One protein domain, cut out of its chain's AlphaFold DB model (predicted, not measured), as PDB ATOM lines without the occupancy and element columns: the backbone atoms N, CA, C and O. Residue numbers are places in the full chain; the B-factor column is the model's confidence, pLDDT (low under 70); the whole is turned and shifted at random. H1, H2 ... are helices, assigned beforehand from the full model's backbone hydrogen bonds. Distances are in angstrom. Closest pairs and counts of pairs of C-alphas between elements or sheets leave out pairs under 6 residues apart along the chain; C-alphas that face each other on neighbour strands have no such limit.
ATOM      1  N   LEU A  37      37.145  58.170  39.994       89.12
ATOM      2  CA  LEU A  37      38.211  58.017  39.006       89.12
ATOM      3  C   LEU A  37      37.696  57.416  37.685       89.12
ATOM      4  O   LEU A  37      38.150  57.809  36.615       89.12
ATOM      5  N   LEU A  38      36.707  56.514  37.724       89.31
ATOM      6  CA  LEU A  38      36.045  56.017  36.511       89.31
ATOM      7  C   LEU A  38      35.295  57.135  35.760       89.31
ATOM      8  O   LEU A  38      35.204  57.103  34.531       89.31
ATOM      9  N   ARG A  39      34.796  58.152  36.467       90.75
ATOM     10  CA  ARG A  39      34.081  59.293  35.870       90.75
ATOM     11  C   ARG A  39      34.987  60.461  35.475       90.75
ATOM     12  O   ARG A  39      34.572  61.265  34.648       90.75
ATOM     13  N   ASP A  40      36.207  60.545  35.995       89.88
ATOM     14  CA  ASP A  40      37.134  61.638  35.690       89.88
ATOM     15  C   ASP A  40      37.706  61.520  34.267       89.88
ATOM     16  O   ASP A  40      38.305  60.506  33.909       89.88
ATOM     17  N   ALA A  41      37.525  62.546  33.434       88.69
ATOM     18  CA  ALA A  41      37.967  62.552  32.035       88.69
ATOM     19  C   ALA A  41      39.497  62.486  31.856       88.69
ATOM     20  O   ALA A  41      39.961  62.045  30.807       88.69
ATOM     21  N   ARG A  42      40.277  62.883  32.869       87.44
ATOM     22  CA  ARG A  42      41.748  62.836  32.862       87.44
ATOM     23  C   ARG A  42      42.285  61.413  33.028       87.44
ATOM     24  O   ARG A  42      43.436  61.144  32.694       87.44
ATOM     25  N   VAL A  43      41.466  60.486  33.528       88.12
ATOM     26  CA  VAL A  43      41.845  59.076  33.649       88.12
ATOM     27  C   VAL A  43      41.670  58.379  32.300       88.12
ATOM     28  O   VAL A  43      40.601  58.418  31.690       88.12
ATOM     29  N   SER A  44      42.723  57.689  31.863       90.75
ATOM     30  CA  SER A  44      42.770  56.890  30.635       90.75
ATOM     31  C   SER A  44      41.578  55.933  30.512       90.75
ATOM     32  O   SER A  44      41.361  55.073  31.371       90.75
ATOM     33  N   SER A  45      40.839  56.026  29.402       89.94
ATOM     34  CA  SER A  45      39.705  55.142  29.098       89.94
ATOM     35  C   SER A  45      40.089  53.661  29.089       89.94
ATOM     36  O   SER A  45      39.282  52.819  29.471       89.94
ATOM     37  N   ALA A  46      41.331  53.342  28.708       88.50
ATOM     38  CA  ALA A  46      41.834  51.973  28.733       88.50
ATOM     39  C   ALA A  46      41.932  51.434  30.167       88.50
ATOM     40  O   ALA A  46      41.510  50.315  30.435       88.50
ATOM     41  N   ASP A  47      42.447  52.231  31.105       87.38
ATOM     42  CA  ASP A  47      42.606  51.789  32.495       87.38
ATOM     43  C   ASP A  47      41.248  51.705  33.211       87.38
ATOM     44  O   ASP A  47      41.023  50.780  33.993       87.38
ATOM     45  N   LYS A  48      40.296  52.576  32.846       90.88
ATOM     46  CA  LYS A  48      38.891  52.451  33.265       90.88
ATOM     47  C   LYS A  48      38.260  51.151  32.780       90.88
ATOM     48  O   LYS A  48      37.628  50.458  33.571       90.88
ATOM     49  N   ALA A  49      38.434  50.820  31.499       89.12
ATOM     50  CA  ALA A  49      37.895  49.597  30.914       89.12
ATOM     51  C   ALA A  49      38.505  48.345  31.560       89.12
ATOM     52  O   ALA A  49      37.774  47.409  31.868       89.12
ATOM     53  N   ILE A  50      39.815  48.348  31.836       87.00
ATOM     54  CA  ILE A  50      40.496  47.249  32.535       87.00
ATOM     55  C   ILE A  50      39.922  47.061  33.944       87.00
ATOM     56  O   ILE A  50      39.563  45.941  34.310       87.00
ATOM     57  N   LEU A  51      39.822  48.135  34.736       88.19
ATOM     58  CA  LEU A  51      39.309  48.050  36.105       88.19
ATOM     59  C   LEU A  51      37.831  47.643  36.126       88.19
ATOM     60  O   LEU A  51      37.457  46.737  36.866       88.19
ATOM     61  N   ALA A  52      36.998  48.272  35.297       88.38
ATOM     62  CA  ALA A  52      35.577  47.948  35.201       88.38
ATOM     63  C   ALA A  52      35.356  46.510  34.714       88.38
ATOM     64  O   ALA A  52      34.542  45.800  35.295       88.38
ATOM     65  N   GLY A  53      36.110  46.067  33.705       87.31
ATOM     66  CA  GLY A  53      36.066  44.696  33.199       87.31
ATOM     67  C   GLY A  53      36.480  43.678  34.256       87.31
ATOM     68  O   GLY A  53      35.830  42.651  34.390       87.31
ATOM     69  N   THR A  54      37.494  43.997  35.063       84.31
ATOM     70  CA  THR A  54      37.944  43.133  36.163       84.31
ATOM     71  C   THR A  54      36.896  43.041  37.273       84.31
ATOM     72  O   THR A  54      36.582  41.950  37.728       84.31
ATOM     73  N   ILE A  55      36.309  44.169  37.690       83.31
ATOM     74  CA  ILE A  55      35.238  44.172  38.699       83.31
ATOM     75  C   ILE A  55      34.024  43.401  38.185       83.31
ATOM     76  O   ILE A  55      33.473  42.587  38.921       83.31
ATOM     77  N   LEU A  56      33.615  43.654  36.937       84.88
ATOM     78  CA  LEU A  56      32.479  42.980  36.319       84.88
ATOM     79  C   LEU A  56      32.730  41.478  36.220       84.88
ATOM     80  O   LEU A  56      31.841  40.719  36.574       84.88
ATOM     81  N   TYR A  57      33.932  41.067  35.815       73.25
ATOM     82  CA  TYR A  57      34.350  39.667  35.800       73.25
ATOM     83  C   TYR A  57      34.192  39.012  37.180       73.25
ATOM     84  O   TYR A  57      33.564  37.967  37.281       73.25
ATOM     85  N   THR A  58      34.654  39.666  38.249       74.38
ATOM     86  CA  THR A  58      34.575  39.125  39.615       74.38
ATOM     87  C   THR A  58      33.148  39.022  40.168       74.38
ATOM     88  O   THR A  58      32.854  38.120  40.949       74.38
ATOM     89  N   ILE A  59      32.257  39.968  39.845       71.88
ATOM     90  CA  ILE A  59      30.882  39.989  40.390       71.88
ATOM     91  C   ILE A  59      29.860  39.302  39.481       71.88
ATOM     92  O   ILE A  59      28.744  39.027  39.927       71.88
ATOM     93  N   ALA A  60      30.190  39.094  38.205       68.81
ATOM     94  CA  ALA A  60      29.279  38.489  37.253       68.81
ATOM     95  C   ALA A  60      29.114  36.995  37.577       68.81
ATOM     96  O   ALA A  60      30.098  36.265  37.621       68.81
ATOM     97  N   PRO A  61      27.876  36.493  37.721       57.56
ATOM     98  CA  PRO A  61      27.598  35.067  37.906       57.56
ATOM     99  C   PRO A  61      27.777  34.249  36.608       57.56
ATOM    100  O   PRO A  61      27.151  33.205  36.445       57.56
ATOM    101  N   LEU A  62      28.562  34.746  35.649       53.50
ATOM    102  CA  LEU A  62      28.662  34.219  34.293       53.50
ATOM    103  C   LEU A  62      30.140  34.054  33.930       53.50
ATOM    104  O   LEU A  62      30.816  35.034  33.618       53.50
ATOM    105  N   ASP A  63      30.598  32.801  33.969       58.09
ATOM    106  CA  ASP A  63      31.846  32.279  33.393       58.09
ATOM    107  C   ASP A  63      31.970  32.652  31.895       58.09
ATOM    108  O   ASP A  63      31.776  31.833  31.000       58.09
ATOM    109  N   PHE A  64      32.265  33.916  31.582       49.47
ATOM    110  CA  PHE A  64      32.471  34.403  30.207       49.47
ATOM    111  C   PHE A  64      33.938  34.366  29.763       49.47
ATOM    112  O   PHE A  64      34.287  34.957  28.741       49.47
ATOM    113  N   MET A  65      34.807  33.672  30.499       54.69
ATOM    114  CA  MET A  65      36.144  33.334  30.021       54.69
ATOM    115  C   MET A  65      36.122  31.944  29.372       54.69
ATOM    116  O   MET A  65      36.244  30.950  30.082       54.69
ATOM    117  N   PRO A  66      36.006  31.837  28.034       46.31
ATOM    118  CA  PRO A  66      36.437  30.626  27.352       46.31
ATOM    119  C   PRO A  66      37.935  30.430  27.632       46.31
ATOM    120  O   PRO A  66      38.689  31.404  27.654       46.31
ATOM    121  N   ASP A  67      38.331  29.179  27.858       52.62
ATOM    122  CA  ASP A  67      39.605  28.647  28.376       52.62
ATOM    123  C   ASP A  67      40.920  29.061  27.646       52.62
ATOM    124  O   ASP A  67      41.809  28.243  27.416       52.62
ATOM    125  N   PHE A  68      41.106  30.328  27.267       48.66
ATOM    126  CA  PHE A  68      42.207  30.794  26.412       48.66
ATOM    127  C   PHE A  68      43.406  31.398  27.152       48.66
ATOM    128  O   PHE A  68      44.422  31.682  26.516       48.66
ATOM    129  N   ILE A  69      43.335  31.604  28.473       53.84
ATOM    130  CA  ILE A  69      44.445  32.209  29.226       53.84
ATOM    131  C   ILE A  69      44.958  31.225  30.288       53.84
ATOM    132  O   ILE A  69      44.471  31.242  31.419       53.84
ATOM    133  N   PRO A  70      45.985  30.408  29.969       45.16
ATOM    134  CA  PRO A  70      46.492  29.325  30.825       45.16
ATOM    135  C   PRO A  70      47.149  29.775  32.150       45.16
ATOM    136  O   PRO A  70      47.753  28.967  32.848       45.16
ATOM    137  N   PHE A  71      47.015  31.049  32.532       49.38
ATOM    138  CA  PHE A  71      47.575  31.621  33.760       49.38
ATOM    139  C   PHE A  71      46.569  32.395  34.630       49.38
ATOM    140  O   PHE A  71      46.913  32.729  35.759       49.38
ATOM    141  N   ILE A  72      45.346  32.687  34.157       52.12
ATOM    142  CA  ILE A  72      44.384  33.513  34.919       52.12
ATOM    143  C   ILE A  72      43.641  32.714  35.994       52.12
ATOM    144  O   ILE A  72      43.406  33.250  37.069       52.12
ATOM    145  N   GLY A  73      43.383  31.419  35.788       49.91
ATOM    146  CA  GLY A  73      42.656  30.585  36.761       49.91
ATOM    147  C   GLY A  73      43.352  30.367  38.118       49.91
ATOM    148  O   GLY A  73      42.776  29.740  39.000       49.91
ATOM    149  N   GLN A  74      44.586  30.853  38.305       52.31
ATOM    150  CA  GLN A  74      45.302  30.833  39.596       52.31
ATOM    151  C   GLN A  74      45.356  32.199  40.286       52.31
ATOM    152  O   GLN A  74      45.830  32.302  41.421       52.31
ATOM    153  N   VAL A  75      44.936  33.253  39.593       58.06
ATOM    154  CA  VAL A  75      44.986  34.613  40.098       58.06
ATOM    155  C   VAL A  75      43.644  34.908  40.754       58.06
ATOM    156  O   VAL A  75      42.644  35.054  40.066       58.06
ATOM    157  N   ASP A  76      43.630  34.965  42.086       72.88
ATOM    158  CA  ASP A  76      42.416  35.270  42.852       72.88
ATOM    159  C   ASP A  76      41.810  36.616  42.408       72.88
ATOM    160  O   ASP A  76      42.533  37.586  42.168       72.88
ATOM    161  N   ASP A  77      40.487  36.709  42.314       73.88
ATOM    162  CA  ASP A  77      39.767  37.877  41.787       73.88
ATOM    163  C   ASP A  77      40.143  39.194  42.484       73.88
ATOM    164  O   ASP A  77      40.353  40.243  41.861       73.88
ATOM    165  N   ALA A  78      40.315  39.127  43.805       73.38
ATOM    166  CA  ALA A  78      40.729  40.258  44.625       73.38
ATOM    167  C   ALA A  78      42.109  40.802  44.221       73.38
ATOM    168  O   ALA A  78      42.356  42.009  44.311       73.38
ATOM    169  N   TYR A  79      43.005  39.930  43.756       78.69
ATOM    170  CA  TYR A  79      44.308  40.336  43.252       78.69
ATOM    171  C   TYR A  79      44.173  41.125  41.950       78.69
ATOM    172  O   TYR A  79      44.765  42.200  41.835       78.69
ATOM    173  N   LEU A  80      43.381  40.642  40.988       79.81
ATOM    174  CA  LEU A  80      43.198  41.339  39.711       79.81
ATOM    175  C   LEU A  80      42.605  42.737  39.921       79.81
ATOM    176  O   LEU A  80      43.076  43.712  39.322       79.81
ATOM    177  N   ILE A  81      41.628  42.865  40.823       83.81
ATOM    178  CA  ILE A  81      41.056  44.165  41.198       83.81
ATOM    179  C   ILE A  81      42.137  45.071  41.805       83.81
ATOM    180  O   ILE A  81      42.257  46.237  41.429       83.81
ATOM    181  N   ALA A  82      42.969  44.545  42.708       83.88
ATOM    182  CA  ALA A  82      44.023  45.327  43.347       83.88
ATOM    183  C   ALA A  82      45.068  45.839  42.339       83.88
ATOM    184  O   ALA A  82      45.430  47.019  42.382       83.88
ATOM    185  N   ILE A  83      45.536  44.998  41.407       83.69
ATOM    186  CA  ILE A  83      46.553  45.425  40.429       83.69
ATOM    187  C   ILE A  83      45.995  46.422  39.415       83.69
ATOM    188  O   ILE A  83      46.690  47.370  39.045       83.69
ATOM    189  N   SER A  84      44.757  46.216  38.956       86.56
ATOM    190  CA  SER A  84      44.120  47.095  37.973       86.56
ATOM    191  C   SER A  84      43.869  48.471  38.579       86.56
ATOM    192  O   SER A  84      44.172  49.486  37.949       86.56
ATOM    193  N   LEU A  85      43.445  48.513  39.842       88.31
ATOM    194  CA  LEU A  85      43.281  49.748  40.593       88.31
ATOM    195  C   LEU A  85      44.614  50.470  40.827       88.31
ATOM    196  O   LEU A  85      44.716  51.656  40.523       88.31
ATOM    197  N   LEU A  86      45.658  49.771  41.290       86.88
ATOM    198  CA  LEU A  86      46.993  50.367  41.463       86.88
ATOM    199  C   LEU A  86      47.533  50.935  40.152       86.88
ATOM    200  O   LEU A  86      48.076  52.038  40.124       86.88
ATOM    201  N   ARG A  87      47.369  50.199  39.050       86.75
ATOM    202  CA  ARG A  87      47.756  50.659  37.715       86.75
ATOM    203  C   ARG A  87      47.010  51.932  37.326       86.75
ATOM    204  O   ARG A  87      47.643  52.863  36.832       86.75
ATOM    205  N   MET A  88      45.699  51.974  37.547       87.31
ATOM    206  CA  MET A  88      44.870  53.136  37.241       87.31
ATOM    207  C   MET A  88      45.266  54.348  38.087       87.31
ATOM    208  O   MET A  88      45.461  55.421  37.529       87.31
ATOM    209  N   MET A  89      45.470  54.177  39.395       86.69
ATOM    210  CA  MET A  89      45.924  55.245  40.297       86.69
ATOM    211  C   MET A  89      47.303  55.779  39.892       86.69
ATOM    212  O   MET A  89      47.489  56.986  39.774       86.69
ATOM    213  N   ASN A  90      48.249  54.887  39.584       85.38
ATOM    214  CA  ASN A  90      49.590  55.270  39.138       85.38
ATOM    215  C   ASN A  90      49.581  56.050  37.816       85.38
ATOM    216  O   ASN A  90      50.451  56.886  37.594       85.38
ATOM    217  N   ARG A  91      48.635  55.757  36.918       83.44
ATOM    218  CA  ARG A  91      48.511  56.440  35.623       83.44
ATOM    219  C   ARG A  91      47.699  57.725  35.692       83.44
ATOM    220  O   ARG A  91      48.001  58.650  34.950       83.44
ATOM    221  N   ALA A  92      46.687  57.771  36.555       85.81
ATOM    222  CA  ALA A  92      45.934  58.985  36.852       85.81
ATOM    223  C   ALA A  92      46.829  60.043  37.518       85.81
ATOM    224  O   ALA A  92      46.651  61.231  37.284       85.81
ATOM    225  N   GLY A  93      47.819  59.608  38.298       84.06
ATOM    226  CA  GLY A  93      48.705  60.499  39.034       84.06
ATOM    227  C   GLY A  93      48.174  60.797  40.433       84.06
ATOM    228  O   GLY A  93      46.972  60.734  40.700       84.06
ATOM    229  N   GLU A  94      49.100  61.094  41.338       81.12
ATOM    230  CA  GLU A  94      48.810  61.291  42.760       81.12
ATOM    231  C   GLU A  94      47.844  62.458  43.001       81.12
ATOM    232  O   GLU A  94      46.934  62.327  43.815       81.12
ATOM    233  N   ASP A  95      47.977  63.546  42.240       82.81
ATOM    234  CA  ASP A  95      47.130  64.737  42.372       82.81
ATOM    235  C   ASP A  95      45.650  64.409  42.132       82.81
ATOM    236  O   ASP A  95      44.797  64.690  42.971       82.81
ATOM    237  N   ILE A  96      45.346  63.705  41.034       86.25
ATOM    238  CA  ILE A  96      43.975  63.309  40.677       86.25
ATOM    239  C   ILE A  96      43.403  62.342  41.714       86.25
ATOM    240  O   ILE A  96      42.233  62.421  42.090       86.25
ATOM    241  N   VAL A  97      44.219  61.400  42.177       86.44
ATOM    242  CA  VAL A  97      43.794  60.424  43.179       86.44
ATOM    243  C   VAL A  97      43.484  61.115  44.513       86.44
ATOM    244  O   VAL A  97      42.469  60.790  45.127       86.44
ATOM    245  N   ASN A  98      44.309  62.077  44.931       85.69
ATOM    246  CA  ASN A  98      44.096  62.869  46.141       85.69
ATOM    247  C   ASN A  98      42.856  63.762  46.046       85.69
ATOM    248  O   ASN A  98      42.082  63.811  46.998       85.69
ATOM    249  N   GLU A  99      42.618  64.403  44.899       86.75
ATOM    250  CA  GLU A  99      41.416  65.219  44.662       86.75
ATOM    251  C   GLU A  99      40.114  64.427  44.868       86.75
ATOM    252  O   GLU A  99      39.114  64.969  45.341       86.75
ATOM    253  N   HIS A 100      40.114  63.133  44.532       86.81
ATOM    254  CA  HIS A 100      38.924  62.280  44.630       86.81
ATOM    255  C   HIS A 100      38.815  61.496  45.934       86.81
ATOM    256  O   HIS A 100      37.798  60.819  46.150       86.81
ATOM    257  N   TRP A 101      39.827  61.565  46.795       85.56
ATOM    258  CA  TRP A 101      39.899  60.789  48.021       85.56
ATOM    259  C   TRP A 101      39.189  61.482  49.195       85.56
ATOM    260  O   TRP A 101      39.657  62.472  49.740       85.56
ATOM    261  N   ASP A 102      38.068  60.901  49.638       79.44
ATOM    262  CA  ASP A 102      37.251  61.394  50.769       79.44
ATOM    263  C   ASP A 102      37.595  60.726  52.118       79.44
ATOM    264  O   ASP A 102      36.888  60.897  53.115       79.44
ATOM    265  N   GLY A 103      38.603  59.853  52.166       73.06
ATOM    266  CA  GLY A 103      38.846  59.035  53.350       73.06
ATOM    267  C   GLY A 103      39.691  59.735  54.412       73.06
ATOM    268  O   GLY A 103      40.672  60.399  54.115       73.06
ATOM    269  N   ASN A 104      39.396  59.466  55.685       68.06
ATOM    270  CA  ASN A 104      40.152  59.990  56.834       68.06
ATOM    271  C   ASN A 104      41.591  59.431  56.967       68.06
ATOM    272  O   ASN A 104      42.284  59.713  57.940       68.06
ATOM    273  N   ARG A 105      42.016  58.551  56.055       68.62
ATOM    274  CA  ARG A 105      43.374  57.992  56.004       68.62
ATOM    275  C   ARG A 105      44.140  58.649  54.874       68.62
ATOM    276  O   ARG A 105      43.550  58.924  53.848       68.62
ATOM    277  N   ASP A 106      45.442  58.801  55.043       78.12
ATOM    278  CA  ASP A 106      46.326  59.240  53.969       78.12
ATOM    279  C   ASP A 106      46.274  58.281  52.760       78.12
ATOM    280  O   ASP A 106      46.145  57.057  52.931       78.12
ATOM    281  N   ILE A 107      46.392  58.825  51.546       77.19
ATOM    282  CA  ILE A 107      46.347  58.066  50.296       77.19
ATOM    283  C   ILE A 107      47.466  57.030  50.232       77.19
ATOM    284  O   ILE A 107      47.254  55.912  49.760       77.19
ATOM    285  N   TYR A 108      48.628  57.339  50.809       76.12
ATOM    286  CA  TYR A 108      49.739  56.401  50.926       76.12
ATOM    287  C   TYR A 108      49.340  55.161  51.726       76.12
ATOM    288  O   TYR A 108      49.690  54.038  51.359       76.12
ATOM    289  N   GLY A 109      48.535  55.333  52.777       74.25
ATOM    290  CA  GLY A 109      47.985  54.223  53.549       74.25
ATOM    291  C   GLY A 109      47.027  53.356  52.729       74.25
ATOM    292  O   GLY A 109      46.995  52.136  52.906       74.25
ATOM    293  N   VAL A 110      46.278  53.958  51.803       78.00
ATOM    294  CA  VAL A 110      45.379  53.247  50.883       78.00
ATOM    295  C   VAL A 110      46.165  52.470  49.840       78.00
ATOM    296  O   VAL A 110      45.958  51.265  49.706       78.00
ATOM    297  N   ILE A 111      47.099  53.129  49.155       79.12
ATOM    298  CA  ILE A 111      47.962  52.516  48.141       79.12
ATOM    299  C   ILE A 111      48.735  51.353  48.760       79.12
ATOM    300  O   ILE A 111      48.741  50.261  48.199       79.12
ATOM    301  N   THR A 112      49.295  51.547  49.958       78.00
ATOM    302  CA  THR A 112      50.001  50.488  50.692       78.00
ATOM    303  C   THR A 112      49.061  49.346  51.066       78.00
ATOM    304  O   THR A 112      49.442  48.193  50.944       78.00
ATOM    305  N   SER A 113      47.813  49.625  51.452       78.06
ATOM    306  CA  SER A 113      46.837  48.570  51.763       78.06
ATOM    307  C   SER A 113      46.438  47.758  50.526       78.06
ATOM    308  O   SER A 113      46.301  46.541  50.614       78.06
ATOM    309  N   ILE A 114      46.258  48.409  49.372       78.25
ATOM    310  CA  ILE A 114      45.951  47.728  48.106       78.25
ATOM    311  C   ILE A 114      47.176  46.937  47.630       78.25
ATOM    312  O   ILE A 114      47.039  45.797  47.193       78.25
ATOM    313  N   ALA A 115      48.377  47.502  47.770       79.12
ATOM    314  CA  ALA A 115      49.629  46.818  47.472       79.12
ATOM    315  C   ALA A 115      49.848  45.615  48.395       79.12
ATOM    316  O   ALA A 115      50.222  44.556  47.909       79.12
ATOM    317  N   ASP A 116      49.555  45.734  49.689       72.50
ATOM    318  CA  ASP A 116      49.612  44.635  50.653       72.50
ATOM    319  C   ASP A 116      48.585  43.552  50.333       72.50
ATOM    320  O   ASP A 116      48.893  42.373  50.477       72.50
ATOM    321  N   LEU A 117      47.381  43.913  49.875       72.06
ATOM    322  CA  LEU A 117      46.400  42.943  49.384       72.06
ATOM    323  C   LEU A 117      46.936  42.226  48.145       72.06
ATOM    324  O   LEU A 117      46.989  40.999  48.134       72.06
ATOM    325  N   ALA A 118      47.438  42.966  47.155       70.94
ATOM    326  CA  ALA A 118      48.064  42.371  45.980       70.94
ATOM    327  C   ALA A 118      49.240  41.451  46.374       70.94
ATOM    328  O   ALA A 118      49.372  40.344  45.863       70.94
ATOM    329  N   GLN A 119      50.063  41.864  47.339       66.25
ATOM    330  CA  GLN A 119      51.199  41.094  47.846       66.25
ATOM    331  C   GLN A 119      50.797  39.892  48.707       66.25
ATOM    332  O   GLN A 119      51.511  38.892  48.718       66.25
ATOM    333  N   PHE A 120      49.687  39.976  49.440       63.16
ATOM    334  CA  PHE A 120      49.137  38.883  50.238       63.16
ATOM    335  C   PHE A 120      48.673  37.730  49.344       63.16
ATOM    336  O   PHE A 120      48.837  36.570  49.721       63.16
ATOM    337  N   PHE A 121      48.164  38.053  48.153       59.41
ATOM    338  CA  PHE A 121      47.750  37.085  47.140       59.41
ATOM    339  C   PHE A 121      48.857  36.725  46.130       59.41
ATOM    340  O   PHE A 121      48.720  35.748  45.401       59.41
ATOM    341  N   LEU A 122      49.993  37.435  46.134       56.44
ATOM    342  CA  LEU A 122      51.213  37.080  45.398       56.44
ATOM    343  C   LEU A 122      52.057  36.062  46.184       56.44
ATOM    344  O   LEU A 122      52.644  36.399  47.219       56.44
ATOM    345  N   PRO A 123      52.263  34.838  45.671       51.19
ATOM    346  CA  PRO A 123      53.334  33.982  46.159       51.19
ATOM    347  C   PRO A 123      54.672  34.727  46.025       51.19
ATOM    348  O   PRO A 123      54.879  35.477  45.072       51.19
ATOM    349  N   LYS A 124      55.616  34.501  46.952       44.62
ATOM    350  CA  LYS A 124      56.892  35.247  47.102       44.62
ATOM    351  C   LYS A 124      57.769  35.398  45.835       44.62
ATOM    352  O   LYS A 124      58.772  36.100  45.889       44.62
ATOM    353  N   LYS A 125      57.424  34.767  44.710       50.19
ATOM    354  CA  LYS A 125      58.219  34.682  43.480       50.19
ATOM    355  C   LYS A 125      58.195  35.933  42.582       50.19
ATOM    356  O   LYS A 125      59.064  36.029  41.728       50.19
TER     357      LYS A 125
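This is residues 37 to 125 of the 149 residues of the protein "DUF1232 domain-containing protein" of Blastocatellia bacterium (UniProt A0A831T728). Three long helices, H1, H2 and H4, stand side by side in a single row with H2 in the middle, each running opposite ways to its neighbour. The short helix H3 lies across the end of the row where H2 ends and H4 begins, and at the other end part of the long loop between H1 and H2, residues 66 to 71, sticks out. The printed part has 89 residues, with four named helices in the order H1, H2, H3, H4 and no named strand; the class is all helix. It is only just compact, close to loose, with a radius of gyration of the C-alphas of 14.2 A and spans of 40 by 32 by 21 A.

H1, residues 45 to 59, begins at C-alpha 45 (39.705, 55.142, 29.098) and is 20.9 A long. H2, residues 77 to 92, is 22.5 A long and begins at C-alpha 77 (39.767, 37.877, 41.787). H3 is residues 94 to 100. H4, residues 107 to 121, is 21.3 A long and ends at C-alpha 121 (47.750, 37.085, 47.140).

H1 and H2 form a helical hairpin: they touch, closest at the C-alphas of Leu 51 and Ser 84, 5.2 A apart, at a shallow tilt of 17 degrees, opposite ways. H2 and H4 touch, closest at the C-alphas of Tyr 79 and Ala 118, 5.1 A apart, at a steep tilt of 35.3 degrees, only just beyond shallow, opposite ways. H1 and H4 are apart. H3 is close to H2 but not clearly touching, with the C-alphas of Met 89 and Val 97 closest at 6.3 A. In H1, H2, H3 and H4 every O i to N i+4 pair is within hydrogen-bond range.

The C-alphas of Asp 67 and Asn 104 are the two farthest apart, 42.3 A. The printed part has no cut, and the link from H1 to H2, 17 residues, is long. Mean pLDDT of the printed part is 75.0; residues 60 to 75, 104 to 105 and 119 to 125 are under 70.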